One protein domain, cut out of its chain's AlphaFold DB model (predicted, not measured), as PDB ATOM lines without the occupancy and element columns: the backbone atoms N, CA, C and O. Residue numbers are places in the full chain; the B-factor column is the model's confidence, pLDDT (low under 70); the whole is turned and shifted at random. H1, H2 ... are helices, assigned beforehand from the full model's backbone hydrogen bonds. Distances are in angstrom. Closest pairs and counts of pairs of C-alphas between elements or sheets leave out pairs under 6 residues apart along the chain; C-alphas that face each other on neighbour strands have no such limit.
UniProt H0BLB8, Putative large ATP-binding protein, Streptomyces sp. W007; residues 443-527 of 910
ATOM      1  N   ILE A 443      24.561  36.527 -25.375       93.69
ATOM      2  CA  ILE A 443      25.668  36.450 -24.407       93.69
ATOM      3  C   ILE A 443      27.017  36.606 -25.126       93.69
ATOM      4  O   ILE A 443      27.829  37.429 -24.709       93.69
ATOM      5  N   GLN A 444      27.246  35.894 -26.236       94.44
ATOM      6  CA  GLN A 444      28.503  36.018 -26.992       94.44
ATOM      7  C   GLN A 444      28.660  37.406 -27.641       94.44
ATOM      8  O   GLN A 444      29.726  38.019 -27.556       94.44
ATOM      9  N   ALA A 445      27.588  37.963 -28.217       92.06
ATOM     10  CA  ALA A 445      27.587  39.330 -28.741       92.06
ATOM     11  C   ALA A 445      27.848  40.377 -27.641       92.06
ATOM     12  O   ALA A 445      28.548  41.361 -27.872       92.06
ATOM     13  N   PHE A 446      27.329  40.154 -26.431       91.00
ATOM     14  CA  PHE A 446      27.545  41.010 -25.267       91.00
ATOM     15  C   PHE A 446      29.003  40.971 -24.781       91.00
ATOM     16  O   PHE A 446      29.576  42.024 -24.503       91.00
ATOM     17  N   VAL A 447      29.625  39.785 -24.726       91.12
ATOM     18  CA  VAL A 447      31.049  39.613 -24.382       91.12
ATOM     19  C   VAL A 447      31.940  40.374 -25.368       91.12
ATOM     20  O   VAL A 447      32.724  41.224 -24.941       91.12
ATOM     21  N   GLY A 448      31.763  40.158 -26.676       90.12
ATOM     22  CA  GLY A 448      32.547  40.851 -27.705       90.12
ATOM     23  C   GLY A 448      32.354  42.373 -27.694       90.12
ATOM     24  O   GLY A 448      33.319  43.131 -27.817       90.12
ATOM     25  N   SER A 449      31.125  42.854 -27.480       86.62
ATOM     26  CA  SER A 449      30.844  44.290 -27.337       86.62
ATOM     27  C   SER A 449      31.448  44.890 -26.061       86.62
ATOM     28  O   SER A 449      31.960  46.011 -26.101       86.62
ATOM     29  N   TRP A 450      31.470  44.155 -24.943       85.56
ATOM     30  CA  TRP A 450      32.103  44.634 -23.711       85.56
ATOM     31  C   TRP A 450      33.626  44.708 -23.820       85.56
ATOM     32  O   TRP A 450      34.208  45.752 -23.524       85.56
ATOM     33  N   HIS A 451      34.282  43.645 -24.292       85.69
ATOM     34  CA  HIS A 451      35.729  43.673 -24.507       85.69
ATOM     35  C   HIS A 451      36.105  44.744 -25.545       85.69
ATOM     36  O   HIS A 451      37.148  45.384 -25.425       85.69
ATOM     37  N   ARG A 452      35.259  45.020 -26.550       85.19
ATOM     38  CA  ARG A 452      35.449  46.153 -27.474       85.19
ATOM     39  C   ARG A 452      35.392  47.505 -26.758       85.19
ATOM     40  O   ARG A 452      36.247  48.344 -27.020       85.19
ATOM     41  N   ALA A 453      34.448  47.708 -25.839       79.94
ATOM     42  CA  ALA A 453      34.391  48.921 -25.022       79.94
ATOM     43  C   ALA A 453      35.626  49.058 -24.107       79.94
ATOM     44  O   ALA A 453      36.225  50.129 -24.061       79.94
ATOM     45  N   ALA A 454      36.072  47.972 -23.462       78.69
ATOM     46  CA  ALA A 454      37.276  47.963 -22.622       78.69
ATOM     47  C   ALA A 454      38.549  48.355 -23.402       78.69
ATOM     48  O   ALA A 454      39.333  49.186 -22.936       78.69
ATOM     49  N   ARG A 455      38.712  47.846 -24.632       82.31
ATOM     50  CA  ARG A 455      39.804  48.238 -25.547       82.31
ATOM     51  C   ARG A 455      39.781  49.725 -25.919       82.31
ATOM     52  O   ARG A 455      40.835  50.302 -26.149       82.31
ATOM     53  N   LEU A 456      38.615  50.374 -25.986       75.06
ATOM     54  CA  LEU A 456      38.540  51.814 -26.284       75.06
ATOM     55  C   LEU A 456      39.008  52.697 -25.113       75.06
ATOM     56  O   LEU A 456      39.271  53.882 -25.318       75.06
ATOM     57  N   SER A 457      39.124  52.139 -23.905       67.75
ATOM     58  CA  SER A 457      39.640  52.830 -22.717       67.75
ATOM     59  C   SER A 457      41.116  52.577 -22.401       67.75
ATOM     60  O   SER A 457      41.740  53.449 -21.801       67.75
ATOM     61  N   GLU A 458      41.673  51.423 -22.775       66.81
ATOM     62  CA  GLU A 458      43.033  51.004 -22.403       66.81
ATOM     63  C   GLU A 458      43.802  50.556 -23.659       66.81
ATOM     64  O   GLU A 458      43.500  49.521 -24.248       66.81
ATOM     65  N   GLN A 459      44.771  51.376 -24.091       60.69
ATOM     66  CA  GLN A 459      45.467  51.235 -25.384       60.69
ATOM     67  C   GLN A 459      46.685  50.294 -25.347       60.69
ATOM     68  O   GLN A 459      47.151  49.858 -26.398       60.69
ATOM     69  N   ASP A 460      47.193  49.974 -24.153       59.81
ATOM     70  CA  ASP A 460      48.465  49.260 -23.969       59.81
ATOM     71  C   ASP A 460      48.302  47.756 -23.651       59.81
ATOM     72  O   ASP A 460      49.300  47.053 -23.530       59.81
ATOM     73  N   ASP A 461      47.067  47.244 -23.522       75.12
ATOM     74  CA  ASP A 461      46.776  45.868 -23.048       75.12
ATOM     75  C   ASP A 461      45.827  45.084 -23.990       75.12
ATOM     76  O   ASP A 461      45.091  44.177 -23.593       75.12
ATOM     77  N   HIS A 462      45.803  45.460 -25.276       83.12
ATOM     78  CA  HIS A 462      44.889  44.893 -26.278       83.12
ATOM     79  C   HIS A 462      45.025  43.369 -26.456       83.12
ATOM     80  O   HIS A 462      44.011  42.684 -26.573       83.12
ATOM     81  N   GLU A 463      46.246  42.824 -26.457       85.38
ATOM     82  CA  GLU A 463      46.484  41.393 -26.721       85.38
ATOM     83  C   GLU A 463      45.908  40.500 -25.605       85.38
ATOM     84  O   GLU A 463      45.197  39.533 -25.887       85.38
ATOM     85  N   ARG A 464      46.102  40.890 -24.338       86.69
ATOM     86  CA  ARG A 464      45.488  40.254 -23.159       86.69
ATOM     87  C   ARG A 464      43.965  40.379 -23.186       86.69
ATOM     88  O   ARG A 464      43.264  39.422 -22.869       86.69
ATOM     89  N   LEU A 465      43.429  41.536 -23.590       85.94
ATOM     90  CA  LEU A 465      41.980  41.732 -23.727       85.94
ATOM     91  C   LEU A 465      41.362  40.832 -24.806       85.94
ATOM     92  O   LEU A 465      40.235  40.369 -24.613       85.94
ATOM     93  N   ASP A 466      42.083  40.551 -25.897       89.50
ATOM     94  CA  ASP A 466      41.679  39.575 -26.914       89.50
ATOM     95  C   ASP A 466      41.742  38.134 -26.393       89.50
ATOM     96  O   ASP A 466      40.860  37.332 -26.703       89.50
ATOM     97  N   GLU A 467      42.773  37.780 -25.622       91.75
ATOM     98  CA  GLU A 467      42.882  36.457 -24.997       91.75
ATOM     99  C   GLU A 467      41.773  36.217 -23.975       91.75
ATOM    100  O   GLU A 467      41.131  35.167 -24.018       91.75
ATOM    101  N   LEU A 468      41.477  37.206 -23.128       91.06
ATOM    102  CA  LEU A 468      40.378  37.138 -22.169       91.06
ATOM    103  C   LEU A 468      39.009  37.073 -22.868       91.06
ATOM    104  O   LEU A 468      38.163  36.298 -22.431       91.06
ATOM    105  N   GLU A 469      38.789  37.804 -23.972       93.38
ATOM    106  CA  GLU A 469      37.542  37.702 -24.756       93.38
ATOM    107  C   GLU A 469      37.373  36.287 -25.327       93.38
ATOM    108  O   GLU A 469      36.335  35.646 -25.138       93.38
ATOM    109  N   ARG A 470      38.420  35.778 -25.994       94.31
ATOM    110  CA  ARG A 470      38.449  34.430 -26.577       94.31
ATOM    111  C   ARG A 470      38.264  33.355 -25.507       94.31
ATOM    112  O   ARG A 470      37.587  32.360 -25.755       94.31
ATOM    113  N   ASP A 471      38.831  33.543 -24.320       94.50
ATOM    114  CA  ASP A 471      38.683  32.604 -23.218       94.50
ATOM    115  C   ASP A 471      37.278  32.616 -22.605       94.50
ATOM    116  O   ASP A 471      36.637  31.566 -22.550       94.50
ATOM    117  N   LEU A 472      36.762  33.787 -22.221       93.62
ATOM    118  CA  LEU A 472      35.428  33.923 -21.633       93.62
ATOM    119  C   LEU A 472      34.339  33.395 -22.575       93.62
ATOM    120  O   LEU A 472      33.422  32.703 -22.130       93.62
ATOM    121  N   SER A 473      34.480  33.645 -23.879       94.44
ATOM    122  CA  SER A 473      33.571  33.116 -24.902       94.44
ATOM    123  C   SER A 473      33.534  31.580 -24.889       94.44
ATOM    124  O   SER A 473      32.454  30.985 -24.848       94.44
ATOM    125  N   ARG A 474      34.702  30.915 -24.812       93.94
ATOM    126  CA  ARG A 474      34.791  29.448 -24.672       93.94
ATOM    127  C   ARG A 474      34.232  28.958 -23.338       93.94
ATOM    128  O   ARG A 474      33.534  27.947 -23.327       93.94
ATOM    129  N   GLN A 475      34.509  29.650 -22.227       92.38
ATOM    130  CA  GLN A 475      33.950  29.289 -20.918       92.38
ATOM    131  C   GLN A 475      32.415  29.333 -20.951       92.38
ATOM    132  O   GLN A 475      31.766  28.423 -20.433       92.38
ATOM    133  N   PHE A 476      31.824  30.332 -21.617       92.56
ATOM    134  CA  PHE A 476      30.384  30.368 -21.848       92.56
ATOM    135  C   PHE A 476      29.908  29.198 -22.710       92.56
ATOM    136  O   PHE A 476      28.982  28.513 -22.286       92.56
ATOM    137  N   ASP A 477      30.520  28.891 -23.855       91.44
ATOM    138  CA  ASP A 477      30.074  27.772 -24.706       91.44
ATOM    139  C   ASP A 477      30.194  26.400 -24.015       91.44
ATOM    140  O   ASP A 477      29.316  25.542 -24.160       91.44
ATOM    141  N   GLN A 478      31.221  26.208 -23.188       90.19
ATOM    142  CA  GLN A 478      31.492  24.939 -22.507       90.19
ATOM    143  C   GLN A 478      30.712  24.753 -21.194       90.19
ATOM    144  O   GLN A 478      30.480  23.613 -20.796       90.19
ATOM    145  N   ASN A 479      30.257  25.826 -20.529       88.62
ATOM    146  CA  ASN A 479      29.595  25.744 -19.220       88.62
ATOM    147  C   ASN A 479      28.119  26.216 -19.254       88.62
ATOM    148  O   ASN A 479      27.839  27.410 -19.093       88.62
ATOM    149  N   PRO A 480      27.136  25.297 -19.375       87.56
ATOM    150  CA  PRO A 480      25.710  25.641 -19.360       87.56
ATOM    151  C   PRO A 480      25.249  26.364 -18.086       87.56
ATOM    152  O   PRO A 480      24.359  27.211 -18.152       87.56
ATOM    153  N   THR A 481      25.863  26.070 -16.935       83.94
ATOM    154  CA  THR A 481      25.528  26.703 -15.648       83.94
ATOM    155  C   THR A 481      25.959  28.170 -15.616       83.94
ATOM    156  O   THR A 481      25.262  29.006 -15.040       83.94
ATOM    157  N   LEU A 482      27.083  28.491 -16.265       87.06
ATOM    158  CA  LEU A 482      27.563  29.862 -16.435       87.06
ATOM    159  C   LEU A 482      26.663  30.644 -17.408       87.06
ATOM    160  O   LEU A 482      26.301  31.784 -17.113       87.06
ATOM    161  N   ARG A 483      26.218  30.018 -18.512       89.88
ATOM    162  CA  ARG A 483      25.253  30.632 -19.451       89.88
ATOM    163  C   ARG A 483      23.908  30.934 -18.804       89.88
ATOM    164  O   ARG A 483      23.408  32.041 -18.963       89.88
ATOM    165  N   ASP A 484      23.335  29.985 -18.059       87.12
ATOM    166  CA  ASP A 484      22.044  30.183 -17.382       87.12
ATOM    167  C   ASP A 484      22.077  31.380 -16.419       87.12
ATOM    168  O   ASP A 484      21.112  32.133 -16.317       87.12
ATOM    169  N   LEU A 485      23.220  31.604 -15.766       85.81
ATOM    170  CA  LEU A 485      23.440  32.763 -14.907       85.81
ATOM    171  C   LEU A 485      23.588  34.079 -15.695       85.81
ATOM    172  O   LEU A 485      23.060  35.106 -15.272       85.81
ATOM    173  N   ALA A 486      24.258  34.057 -16.851       89.44
ATOM    174  CA  ALA A 486      24.456  35.223 -17.719       89.44
ATOM    175  C   ALA A 486      23.223  35.629 -18.553       89.44
ATOM    176  O   ALA A 486      23.283  36.604 -19.295       89.44
ATOM    177  N   ARG A 487      22.074  34.960 -18.388       90.88
ATOM    178  CA  ARG A 487      20.802  35.264 -19.077       90.88
ATOM    179  C   ARG A 487      20.216  36.666 -18.835       90.88
ATOM    180  O   ARG A 487      19.180  36.991 -19.413       90.88
ATOM    181  N   THR A 488      20.848  37.513 -18.024       89.00
ATOM    182  CA  THR A 488      20.518  38.946 -17.919       89.00
ATOM    183  C   THR A 488      21.763  39.801 -18.185       89.00
ATOM    184  O   THR A 488      22.840  39.435 -17.703       89.00
ATOM    185  N   PRO A 489      21.643  40.954 -18.876       89.12
ATOM    186  CA  PRO A 489      22.772  41.850 -19.146       89.12
ATOM    187  C   PRO A 489      23.587  42.204 -17.897       89.12
ATOM    188  O   PRO A 489      24.813  42.185 -17.935       89.12
ATOM    189  N   LEU A 490      22.918  42.465 -16.766       84.69
ATOM    190  CA  LEU A 490      23.586  42.797 -15.503       84.69
ATOM    191  C   LEU A 490      24.469  41.655 -14.973       84.69
ATOM    192  O   LEU A 490      25.574  41.911 -14.503       84.69
ATOM    193  N   LEU A 491      24.002  40.404 -15.037       86.19
ATOM    194  CA  LEU A 491      24.789  39.262 -14.567       86.19
ATOM    195  C   LEU A 491      25.894  38.890 -15.557       86.19
ATOM    196  O   LEU A 491      26.998  38.576 -15.121       86.19
ATOM    197  N   CYS A 492      25.646  39.009 -16.865       89.44
ATOM    198  CA  CYS A 492      26.693  38.850 -17.872       89.44
ATOM    199  C   CYS A 492      27.811  39.889 -17.675       89.44
ATOM    200  O   CYS A 492      28.977  39.521 -17.602       89.44
ATOM    201  N   ALA A 493      27.461  41.163 -17.469       85.75
ATOM    202  CA  ALA A 493      28.413  42.239 -17.182       85.75
ATOM    203  C   ALA A 493      29.270  41.978 -15.940       85.75
ATOM    204  O   ALA A 493      30.482  42.179 -15.956       85.75
ATOM    205  N   VAL A 494      28.633  41.508 -14.867       83.19
ATOM    206  CA  VAL A 494      29.303  41.126 -13.621       83.19
ATOM    207  C   VAL A 494      30.251  39.941 -13.829       83.19
ATOM    208  O   VAL A 494      31.326  39.929 -13.234       83.19
ATOM    209  N   ILE A 495      29.909  38.980 -14.692       87.88
ATOM    210  CA  ILE A 495      30.798  37.865 -15.054       87.88
ATOM    211  C   ILE A 495      31.994  38.361 -15.880       87.88
ATOM    212  O   ILE A 495      33.123  38.025 -15.532       87.88
ATOM    213  N   CYS A 496      31.783  39.201 -16.900       87.69
ATOM    214  CA  CYS A 496      32.869  39.788 -17.695       87.69
ATOM    215  C   CYS A 496      33.856  40.580 -16.819       87.69
ATOM    216  O   CYS A 496      35.071  40.389 -16.891       87.69
ATOM    217  N   ALA A 497      33.322  41.409 -15.915       83.38
ATOM    218  CA  ALA A 497      34.103  42.150 -14.933       83.38
ATOM    219  C   ALA A 497      34.909  41.235 -13.989       83.38
ATOM    220  O   ALA A 497      36.089  41.488 -13.758       83.38
ATOM    221  N   LEU A 498      34.301  40.162 -13.464       82.56
ATOM    222  CA  LEU A 498      34.982  39.200 -12.587       82.56
ATOM    223  C   LEU A 498      36.054  38.375 -13.312       82.56
ATOM    224  O   LEU A 498      37.070  38.061 -12.698       82.56
ATOM    225  N   HIS A 499      35.834  38.024 -14.584       87.44
ATOM    226  CA  HIS A 499      36.794  37.287 -15.415       87.44
ATOM    227  C   HIS A 499      38.049  38.135 -15.662       87.44
ATOM    228  O   HIS A 499      39.146  37.689 -15.330       87.44
ATOM    229  N   ARG A 500      37.897  39.399 -16.093       84.44
ATOM    230  CA  ARG A 500      39.031  40.328 -16.269       84.44
ATOM    231  C   ARG A 500      39.717  40.707 -14.952       84.44
ATOM    232  O   ARG A 500      40.940  40.751 -14.916       84.44
ATOM    233  N   LEU A 501      38.974  40.919 -13.859       79.69
ATOM    234  CA  LEU A 501      39.555  41.217 -12.534       79.69
ATOM    235  C   LEU A 501      40.427  40.069 -11.981       79.69
ATOM    236  O   LEU A 501      41.230  40.289 -11.078       79.69
ATOM    237  N   ARG A 502      40.243  38.840 -12.479       83.44
ATOM    238  CA  ARG A 502      40.919  37.628 -11.989       83.44
ATOM    239  C   ARG A 502      41.731  36.906 -13.067       83.44
ATOM    240  O   ARG A 502      41.967  35.709 -12.919       83.44
ATOM    241  N   ASP A 503      42.105  37.601 -14.142       83.56
ATOM    242  CA  ASP A 503      42.882  37.053 -15.265       83.56
ATOM    243  C   ASP A 503      42.367  35.678 -15.746       83.56
ATOM    244  O   ASP A 503      43.092  34.691 -15.851       83.56
ATOM    245  N   GLY A 504      41.056  35.612 -15.987       83.38
ATOM    246  CA  GLY A 504      40.345  34.439 -16.495       83.38
ATOM    247  C   GLY A 504      39.749  33.504 -15.436       83.38
ATOM    248  O   GLY A 504      38.877  32.688 -15.749       83.38
ATOM    249  N   LEU A 505      40.153  33.633 -14.167       82.81
ATOM    250  CA  LEU A 505      39.794  32.695 -13.095       82.81
ATOM    251  C   LEU A 505      38.389  32.945 -12.511       82.81
ATOM    252  O   LEU A 505      38.212  33.508 -11.420       82.81
ATOM    253  N   LEU A 506      37.364  32.470 -13.224       84.12
ATOM    254  CA  LEU A 506      35.991  32.399 -12.719       84.12
ATOM    255  C   LEU A 506      35.796  31.236 -11.719       84.12
ATOM    256  O   LEU A 506      36.359  30.157 -11.899       84.12
ATOM    257  N   PRO A 507      34.974  31.402 -10.662       77.19
ATOM    258  CA  PRO A 507      34.698  30.319  -9.722       77.19
ATOM    259  C   PRO A 507      33.886  29.168 -10.328       77.19
ATOM    260  O   PRO A 507      32.793  29.375 -10.847       77.19
ATOM    261  N   GLU A 508      34.367  27.942 -10.123       69.38
ATOM    262  CA  GLU A 508      33.828  26.690 -10.687       69.38
ATOM    263  C   GLU A 508      32.348  26.411 -10.365       69.38
ATOM    264  O   GLU A 508      31.689  25.659 -11.079       69.38
ATOM    265  N   THR A 509      31.815  26.962  -9.265       73.88
ATOM    266  CA  THR A 509      30.460  26.649  -8.787       73.88
ATOM    267  C   THR A 509      29.548  27.870  -8.783       73.88
ATOM    268  O   THR A 509      29.937  28.967  -8.374       73.88
ATOM    269  N   ARG A 510      28.279  27.652  -9.160       74.06
ATOM    270  CA  ARG A 510      27.233  28.689  -9.220       74.06
ATOM    271  C   ARG A 510      27.128  29.500  -7.924       74.06
ATOM    272  O   ARG A 510      26.973  30.713  -7.994       74.06
ATOM    273  N   TRP A 511      27.276  28.865  -6.753       79.31
ATOM    274  CA  TRP A 511      27.323  29.581  -5.468       79.31
ATOM    275  C   TRP A 511      28.597  30.430  -5.354       79.31
ATOM    276  O   TRP A 511      28.479  31.637  -5.186       79.31
ATOM    277  N   LYS A 512      29.814  29.875  -5.509       78.75
ATOM    278  CA  LYS A 512      31.061  30.674  -5.415       78.75
ATOM    279  C   LYS A 512      31.048  31.885  -6.374       78.75
ATOM    280  O   LYS A 512      31.596  32.937  -6.030       78.75
ATOM    281  N   LEU A 513      30.404  31.761  -7.541       75.94
ATOM    282  CA  LEU A 513      30.237  32.855  -8.501       75.94
ATOM    283  C   LEU A 513      29.155  33.860  -8.071       75.94
ATOM    284  O   LEU A 513      29.466  35.047  -8.022       75.94
ATOM    285  N   TYR A 514      27.953  33.429  -7.650       76.19
ATOM    286  CA  TYR A 514      26.966  34.323  -7.012       76.19
ATOM    287  C   TYR A 514      27.574  35.084  -5.829       76.19
ATOM    288  O   TYR A 514      27.337  36.278  -5.688       76.19
ATOM    289  N   ARG A 515      28.385  34.421  -4.999       80.69
ATOM    290  CA  ARG A 515      29.088  35.053  -3.881       80.69
ATOM    291  C   ARG A 515      30.095  36.087  -4.367       80.69
ATOM    292  O   ARG A 515      30.029  37.214  -3.914       80.69
ATOM    293  N   SER A 516      30.954  35.752  -5.330       76.25
ATOM    294  CA  SER A 516      31.908  36.722  -5.900       76.25
ATOM    295  C   SER A 516      31.202  37.929  -6.538       76.25
ATOM    296  O   SER A 516      31.668  39.056  -6.402       76.25
ATOM    297  N   ALA A 517      30.055  37.706  -7.185       73.31
ATOM    298  CA  ALA A 517      29.196  38.749  -7.737       73.31
ATOM    299  C   ALA A 517      28.566  39.629  -6.645       73.31
ATOM    300  O   ALA A 517      28.603  40.851  -6.750       73.31
ATOM    301  N   LEU A 518      28.005  39.031  -5.591       75.50
ATOM    302  CA  LEU A 518      27.378  39.750  -4.480       75.50
ATOM    303  C   LEU A 518      28.406  40.483  -3.611       75.50
ATOM    304  O   LEU A 518      28.172  41.638  -3.275       75.50
ATOM    305  N   ASP A 519      29.542  39.860  -3.299       75.31
ATOM    306  CA  ASP A 519      30.635  40.462  -2.530       75.31
ATOM    307  C   ASP A 519      31.171  41.709  -3.258       75.31
ATOM    308  O   ASP A 519      31.346  42.752  -2.629       75.31
ATOM    309  N   MET A 520      31.314  41.657  -4.591       71.19
ATOM    310  CA  MET A 520      31.623  42.831  -5.417       71.19
ATOM    311  C   MET A 520      30.490  43.875  -5.362       71.19
ATOM    312  O   MET A 520      30.711  45.005  -4.929       71.19
ATOM    313  N   LEU A 521      29.255  43.491  -5.720       68.81
ATOM    314  CA  LEU A 521      28.105  44.405  -5.816       68.81
ATOM    315  C   LEU A 521      27.696  45.067  -4.483       68.81
ATOM    316  O   LEU A 521      27.087  46.142  -4.494       68.81
ATOM    317  N   LEU A 522      27.983  44.432  -3.343       67.31
ATOM    318  CA  LEU A 522      27.560  44.863  -2.006       67.31
ATOM    319  C   LEU A 522      28.710  45.353  -1.118       67.31
ATOM    320  O   LEU A 522      28.455  46.186  -0.247       67.31
ATOM    321  N   GLY A 523      29.955  44.911  -1.338       57.88
ATOM    322  CA  GLY A 523      31.089  45.115  -0.421       57.88
ATOM    323  C   GLY A 523      31.406  46.574  -0.074       57.88
ATOM    324  O   GLY A 523      31.952  46.863   0.994       57.88
ATOM    325  N   HIS A 524      30.994  47.517  -0.926       52.25
ATOM    326  CA  HIS A 524      31.085  48.953  -0.660       52.25
ATOM    327  C   HIS A 524      29.753  49.657  -0.345       52.25
ATOM    328  O   HIS A 524      29.773  50.814   0.079       52.25
ATOM    329  N   ARG A 525      28.596  48.990  -0.467       52.97
ATOM    330  CA  ARG A 525      27.278  49.585  -0.167       52.97
ATOM    331  C   ARG A 525      27.126  49.901   1.322       52.97
ATOM    332  O   ARG A 525      26.648  50.982   1.666       52.97
ATOM    333  N   ASP A 526      27.618  49.015   2.185       52.12
ATOM    334  CA  ASP A 526      27.554  49.184   3.642       52.12
ATOM    335  C   ASP A 526      28.674  50.094   4.168       52.12
ATOM    336  O   ASP A 526      28.427  50.946   5.027       52.12
ATOM    337  N   ARG A 527      29.872  50.023   3.559       49.38
ATOM    338  CA  ARG A 527      30.978  50.974   3.796       49.38
ATOM    339  C   ARG A 527      30.553  52.414   3.477       49.38
ATOM    340  O   ARG A 527      30.697  53.292   4.326       49.38
TER     341      ARG A 527
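Overview. This is residues 443 to 527 of the 910 residues of the protein "Putative large ATP-binding protein" of Streptomyces sp. W007 (UniProt H0BLB8). The longest helix, H2, pairs with H1 as a helical hairpin; H4 crosses one side of this hairpin in the middle of the domain, and H5 packs across the other side of H4. Short H3 makes the corner between H2 and H4, and residues 522 to 527 stick out as a tail. The printed part has 85 residues with five named helices, H1 to H5 in chain order, no named strand, and is all helix. It is compact, with a radius of gyration of the C-alphas of 12.8 A and spans of 34 by 33 by 20 A.

Along the chain. Find C-alpha 462 at (44.889, 44.893, -26.278); from there H2 runs 24.3 A to residue 478. Before it, H1 starts at C-alpha 443, (25.668, 36.450, -24.407), and covers 21.6 A to residue 457. After it come H3, residues 480 to 486, and H4, residues 489 to 501, 18.0 A. H5, residues 510 to 522, ends 17.7 A on at (27.560, 44.863, -2.006).

Arrangement. Look first at the hub, H4. It touches H1 at a steep tilt of 54 degrees, C-alphas 447 and 496 being closest at 6.9 A. Its residues 496 to 500 touch residues 468 to 472 of H2, closest at Leu 468 and Arg 500, 6.8 A between C-alphas. H1 and H2 touch at a shallow tilt of 14 degrees, opposite ways; C-alphas 455 and 462 are closest, 6.1 A. H4 and H5 touch about perpendicular, at 89 degrees, closest at C-alphas 494 and 517, 6.3 A. H3 touches H2 and H4 only at the corner, its closest C-alphas 483 to 476 at 5.7 A and 486 to 492 at 4.3 A. H5 is apart from H1 and H2. In H2, H3, H4 and H5 every O i to N i+4 pair is within hydrogen-bond range; in H1, 10 of 11 are.

Size, cuts and confidence. The farthest C-alphas, Gln 478 and Arg 527, are 37.0 A apart. The printed part has no cut and no long link. Look for pLDDT under 70 at residues 457 to 460, 508 and 521 to 527.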